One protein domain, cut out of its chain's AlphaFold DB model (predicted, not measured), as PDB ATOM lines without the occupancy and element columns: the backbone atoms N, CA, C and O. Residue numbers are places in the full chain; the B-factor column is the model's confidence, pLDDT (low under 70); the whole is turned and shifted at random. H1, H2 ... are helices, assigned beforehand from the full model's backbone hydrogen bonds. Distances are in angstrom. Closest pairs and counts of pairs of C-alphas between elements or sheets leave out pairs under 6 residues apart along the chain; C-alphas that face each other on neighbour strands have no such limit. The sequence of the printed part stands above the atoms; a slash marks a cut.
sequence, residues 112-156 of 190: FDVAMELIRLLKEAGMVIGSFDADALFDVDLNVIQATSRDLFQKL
ATOM      1  N   PHE A 112     189.736 176.434 174.540       77.56
ATOM      2  CA  PHE A 112     190.829 175.814 173.786       77.56
ATOM      3  C   PHE A 112     191.358 174.571 174.497       77.56
ATOM      4  O   PHE A 112     191.556 173.534 173.871       77.56
ATOM      5  N   ASP A 113     191.521 174.661 175.814       80.25
ATOM      6  CA  ASP A 113     192.022 173.549 176.613       80.25
ATOM      7  C   ASP A 113     191.031 172.378 176.579       80.25
ATOM      8  O   ASP A 113     191.433 171.234 176.363       80.25
ATOM      9  N   VAL A 114     189.729 172.679 176.658       80.94
ATOM     10  CA  VAL A 114     188.661 171.670 176.568       80.94
ATOM     11  C   VAL A 114     188.580 171.031 175.179       80.94
ATOM     12  O   VAL A 114     188.419 169.814 175.065       80.94
ATOM     13  N   ALA A 115     188.738 171.819 174.114       79.56
ATOM     14  CA  ALA A 115     188.812 171.320 172.742       79.56
ATOM     15  C   ALA A 115     190.019 170.384 172.535       79.56
ATOM     16  O   ALA A 115     189.881 169.292 171.976       79.56
ATOM     17  N   MET A 116     191.194 170.773 173.038       80.88
ATOM     18  CA  MET A 116     192.408 169.955 172.993       80.88
ATOM     19  C   MET A 116     192.250 168.643 173.763       80.88
ATOM     20  O   MET A 116     192.717 167.596 173.307       80.88
ATOM     21  N   GLU A 117     191.550 168.676 174.895       83.00
ATOM     22  CA  GLU A 117     191.288 167.492 175.703       83.00
ATOM     23  C   GLU A 117     190.331 166.511 175.013       83.00
ATOM     24  O   GLU A 117     190.572 165.303 175.012       83.00
ATOM     25  N   LEU A 118     189.294 167.014 174.337       80.81
ATOM     26  CA  LEU A 118     188.405 166.187 173.517       80.81
ATOM     27  C   LEU A 118     189.174 165.496 172.378       80.81
ATOM     28  O   LEU A 118     189.020 164.295 172.159       80.81
ATOM     29  N   ILE A 119     190.049 166.230 171.685       81.88
ATOM     30  CA  ILE A 119     190.927 165.682 170.639       81.88
ATOM     31  C   ILE A 119     191.852 164.600 171.220       81.88
ATOM     32  O   ILE A 119     192.054 163.557 170.594       81.88
ATOM     33  N   ARG A 120     192.407 164.811 172.420       84.88
ATOM     34  CA  ARG A 120     193.242 163.819 173.116       84.88
ATOM     35  C   ARG A 120     192.463 162.532 173.398       84.88
ATOM     36  O   ARG A 120     192.944 161.457 173.046       84.88
ATOM     37  N   LEU A 121     191.250 162.643 173.941       83.19
ATOM     38  CA  LEU A 121     190.377 161.505 174.254       83.19
ATOM     39  C   LEU A 121     189.979 160.709 173.008       83.19
ATOM     40  O   LEU A 121     190.014 159.480 173.014       83.19
ATOM     41  N   LEU A 122     189.631 161.394 171.918       82.38
ATOM     42  CA  LEU A 122     189.281 160.739 170.657       82.38
ATOM     43  C   LEU A 122     190.475 159.955 170.088       82.38
ATOM     44  O   LEU A 122     190.302 158.818 169.642       82.38
ATOM     45  N   LYS A 123     191.695 160.508 170.165       81.12
ATOM     46  CA  LYS A 123     192.927 159.793 169.786       81.12
ATOM     47  C   LYS A 123     193.186 158.578 170.677       81.12
ATOM     48  O   LYS A 123     193.544 157.522 170.161       81.12
ATOM     49  N   GLU A 124     192.993 158.710 171.988       77.06
ATOM     50  CA  GLU A 124     193.165 157.616 172.952       77.06
ATOM     51  C   GLU A 124     192.151 156.486 172.725       77.06
ATOM     52  O   GLU A 124     192.504 155.313 172.787       77.06
ATOM     53  N   ALA A 125     190.923 156.822 172.321       74.00
ATOM     54  CA  ALA A 125     189.909 155.861 171.883       74.00
ATOM     55  C   ALA A 125     190.219 155.201 170.519       74.00
ATOM     56  O   ALA A 125     189.394 154.450 169.987       74.00
ATOM     57  N   GLY A 126     191.377 155.496 169.921       74.88
ATOM     58  CA  GLY A 126     191.803 154.986 168.624       74.88
ATOM     59  C   GLY A 126     191.088 155.639 167.441       74.88
ATOM     60  O   GLY A 126     191.168 155.126 166.331       74.88
ATOM     61  N   MET A 127     190.370 156.749 167.623       78.62
ATOM     62  CA  MET A 127     189.683 157.413 166.516       78.62
ATOM     63  C   MET A 127     190.671 158.235 165.684       78.62
ATOM     64  O   MET A 127     191.429 159.054 166.205       78.62
ATOM     65  N   VAL A 128     190.639 158.045 164.363       78.12
ATOM     66  CA  VAL A 128     191.346 158.919 163.423       78.12
ATOM     67  C   VAL A 128     190.528 160.196 163.285       78.12
ATOM     68  O   VAL A 128     189.469 160.203 162.660       78.12
ATOM     69  N   ILE A 129     191.007 161.268 163.906       69.19
ATOM     70  CA  ILE A 129     190.427 162.601 163.761       69.19
ATOM     71  C   ILE A 129     190.811 163.075 162.358       69.19
ATOM     72  O   ILE A 129     191.984 163.329 162.091       69.19
ATOM     73  N   GLY A 130     189.845 163.072 161.438       71.81
ATOM     74  CA  GLY A 130     190.016 163.594 160.082       71.81
ATOM     75  C   GLY A 130     190.112 165.122 160.069       71.81
ATOM     76  O   GLY A 130     190.528 165.740 161.047       71.81
ATOM     77  N   SER A 131     189.687 165.752 158.975       65.00
ATOM     78  CA  SER A 131     189.553 167.211 158.906       65.00
ATOM     79  C   SER A 131     188.379 167.672 159.777       65.00
ATOM     80  O   SER A 131     187.247 167.770 159.306       65.00
ATOM     81  N   PHE A 132     188.629 167.892 161.065       66.75
ATOM     82  CA  PHE A 132     187.693 168.615 161.916       66.75
ATOM     83  C   PHE A 132     187.808 170.108 161.606       66.75
ATOM     84  O   PHE A 132     188.918 170.639 161.566       66.75
ATOM     85  N   ASP A 133     186.671 170.762 161.381       71.12
ATOM     86  CA  ASP A 133     186.608 172.216 161.309       71.12
ATOM     87  C   ASP A 133     186.837 172.782 162.716       71.12
ATOM     88  O   ASP A 133     186.090 172.484 163.654       71.12
ATOM     89  N   ALA A 134     187.926 173.532 162.872       67.06
ATOM     90  CA  ALA A 134     188.289 174.120 164.150       67.06
ATOM     91  C   ALA A 134     187.324 175.245 164.534       67.06
ATOM     92  O   ALA A 134     187.012 175.370 165.715       67.06
ATOM     93  N   ASP A 135     186.804 176.006 163.565       71.56
ATOM     94  CA  ASP A 135     185.905 177.133 163.830       71.56
ATOM     95  C   ASP A 135     184.586 176.620 164.421       71.56
ATOM     96  O   ASP A 135     184.157 177.066 165.487       71.56
ATOM     97  N   ALA A 136     184.051 175.542 163.842       71.62
ATOM     98  CA  ALA A 136     182.890 174.841 164.381       71.62
ATOM     99  C   ALA A 136     183.114 174.272 165.796       71.62
ATOM    100  O   ALA A 136     182.156 174.144 166.552       71.62
ATOM    101  N   LEU A 137     184.350 173.929 166.188       71.31
ATOM    102  CA  LEU A 137     184.664 173.436 167.538       71.31
ATOM    103  C   LEU A 137     184.646 174.559 168.587       71.31
ATOM    104  O   LEU A 137     184.313 174.303 169.745       71.31
ATOM    105  N   PHE A 138     184.978 175.792 168.191       68.62
ATOM    106  CA  PHE A 138     184.900 176.971 169.060       68.62
ATOM    107  C   PHE A 138     183.481 177.538 169.187       68.62
ATOM    108  O   PHE A 138     183.212 178.225 170.175       68.62
ATOM    109  N   ASP A 139     182.595 177.221 168.240       77.88
ATOM    110  CA  ASP A 139     181.172 177.582 168.273       77.88
ATOM    111  C   ASP A 139     180.331 176.665 169.182       77.88
ATOM    112  O   ASP A 139     179.187 176.986 169.506       77.88
ATOM    113  N   VAL A 140     180.874 175.522 169.620       76.62
ATOM    114  CA  VAL A 140     180.178 174.619 170.547       76.62
ATOM    115  C   VAL A 140     180.280 175.141 171.980       76.62
ATOM    116  O   VAL A 140     181.367 175.374 172.510       76.62
ATOM    117  N   ASP A 141     179.130 175.242 172.650       80.44
ATOM    118  CA  ASP A 141     179.045 175.632 174.055       80.44
ATOM    119  C   ASP A 141     179.910 174.744 174.961       80.44
ATOM    120  O   ASP A 141     179.819 173.512 174.944       80.44
ATOM    121  N   LEU A 142     180.674 175.372 175.859       79.50
ATOM    122  CA  LEU A 142     181.558 174.689 176.813       79.50
ATOM    123  C   LEU A 142     180.831 173.600 177.622       79.50
ATOM    124  O   LEU A 142     181.369 172.513 177.842       79.50
ATOM    125  N   ASN A 143     179.585 173.868 178.018       81.06
ATOM    126  CA  ASN A 143     178.746 172.922 178.757       81.06
ATOM    127  C   ASN A 143     178.412 171.675 177.929       81.06
ATOM    128  O   ASN A 143     178.392 170.566 178.465       81.06
ATOM    129  N   VAL A 144     178.184 171.843 176.623       84.06
ATOM    130  CA  VAL A 144     177.900 170.743 175.694       84.06
ATOM    131  C   VAL A 144     179.151 169.888 175.510       84.06
ATOM    132  O   VAL A 144     179.056 168.662 175.583       84.06
ATOM    133  N   ILE A 145     180.334 170.499 175.377       81.50
ATOM    134  CA  ILE A 145     181.600 169.754 175.269       81.50
ATOM    135  C   ILE A 145     181.876 168.956 176.550       81.50
ATOM    136  O   ILE A 145     182.203 167.771 176.494       81.50
ATOM    137  N   GLN A 146     181.695 169.569 177.722       82.44
ATOM    138  CA  GLN A 146     181.909 168.885 178.999       82.44
ATOM    139  C   GLN A 146     180.922 167.731 179.216       82.44
ATOM    140  O   GLN A 146     181.330 166.649 179.646       82.44
ATOM    141  N   ALA A 147     179.635 167.934 178.917       84.31
ATOM    142  CA  ALA A 147     178.612 166.901 179.072       84.31
ATOM    143  C   ALA A 147     178.863 165.708 178.137       84.31
ATOM    144  O   ALA A 147     178.847 164.558 178.579       84.31
ATOM    145  N   THR A 148     179.158 165.978 176.865       83.06
ATOM    146  CA  THR A 148     179.409 164.938 175.856       83.06
ATOM    147  C   THR A 148     180.733 164.209 176.076       83.06
ATOM    148  O   THR A 148     180.783 162.996 175.902       83.06
ATOM    149  N   SER A 149     181.784 164.895 176.541       82.56
ATOM    150  CA  SER A 149     183.051 164.264 176.936       82.56
ATOM    151  C   SER A 149     182.863 163.280 178.098       82.56
ATOM    152  O   SER A 149     183.351 162.149 178.041       82.56
ATOM    153  N   ARG A 150     182.083 163.654 179.126       85.38
ATOM    154  CA  ARG A 150     181.747 162.754 180.246       85.38
ATOM    155  C   ARG A 150     180.944 161.536 179.791       85.38
ATOM    156  O   ARG A 150     181.258 160.422 180.208       85.38
ATOM    157  N   ASP A 151     179.943 161.736 178.936       88.81
ATOM    158  CA  ASP A 151     179.140 160.644 178.370       88.81
ATOM    159  C   ASP A 151     180.001 159.696 177.513       88.81
ATOM    160  O   ASP A 151     179.960 158.475 177.686       88.81
ATOM    161  N   LEU A 152     180.868 160.248 176.658       85.06
ATOM    162  CA  LEU A 152     181.821 159.478 175.860       85.06
ATOM    163  C   LEU A 152     182.773 158.675 176.751       85.06
ATOM    164  O   LEU A 152     182.944 157.474 176.538       85.06
ATOM    165  N   PHE A 153     183.350 159.301 177.779       82.62
ATOM    166  CA  PHE A 153     184.212 158.628 178.747       82.62
ATOM    167  C   PHE A 153     183.489 157.463 179.434       82.62
ATOM    168  O   PHE A 153     184.038 156.367 179.524       82.62
ATOM    169  N   GLN A 154     182.239 157.654 179.865       84.06
ATOM    170  CA  GLN A 154     181.450 156.594 180.493       84.06
ATOM    171  C   GLN A 154     181.199 155.419 179.537       84.06
ATOM    172  O   GLN A 154     181.324 154.260 179.939       84.06
ATOM    173  N   LYS A 155     180.899 155.693 178.263       80.69
ATOM    174  CA  LYS A 155     180.727 154.649 177.238       80.69
ATOM    175  C   LYS A 155     182.033 153.905 176.950       80.69
ATOM    176  O   LYS A 155     182.022 152.680 176.826       80.69
ATOM    177  N   LEU A 156     183.157 154.619 176.881       76.81
ATOM    178  CA  LEU A 156     184.481 154.024 176.675       76.81
ATOM    179  C   LEU A 156     184.916 153.179 177.874       76.81
ATOM    180  O   LEU A 156     185.415 152.075 177.683       76.81
TER     181      LEU A 156
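What this domain is: This is residues 112 to 156 of the 190 residues of an uncharacterized protein of Phytophthora megakarya (UniProt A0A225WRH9). Two helices, H3 and H1, lie side by side and run the same way, while the link after H1, residues 125 to 133, folds back on the side of H1 away from H3. The short helix H2 sits near the end where H1 and H3 begin, and the chain passes through it on its way to H3. The printed part has 45 residues with three named helices, in the order H1, H2, H3, and no named strand; the class is all helix. It is compact, with a radius of gyration of the C-alphas of 10.3 A, and spans 26 by 23 by 14 A.

How they stand to each other: H3, residues 142 to 156, is the longest helix. It touches H1, residues 112 to 124, and of H1 residues 114 to 118 alone touch H3. Their closest C-alphas, those of Leu 118 and Ser 149, are 6.6 A apart. The two helices run the same way at a shallow tilt of 16 degrees. H2, residues 134 to 138, only just touches H1, with 3 pairs of C-alphas within 8 A. Of H1, residues 112 to 115 alone touch H2, and the closest C-alphas of the two helices, those of Ala 115 and Leu 137, are 7.0 A apart. H2 and H3 are apart. In H1, H2 and H3 every backbone O i to N i+4 pair is within hydrogen-bond range.

Where its parts are: H3 measures 20.9 A from C-alpha 142 to C-alpha 156, which lies at (184.481, 154.024, 176.675). H1 measures 18.4 A and begins with C-alpha 112 at (190.829, 175.814, 173.786). H2 begins with C-alpha 134 at (188.289, 174.120, 164.150) and measures 6.6 A.

The domain as a whole: The two C-alphas farthest apart, those of Asp 135 and Gln 154, are 26.8 A apart. The printed part has no cut. The link from H1 to H2 is short, with 9 residues, and the link from H2 to H3 is tight, with 3 residues. The mean pLDDT of the printed part is 78.4; residues 129, 131 to 132, 134 and 138 are under 70.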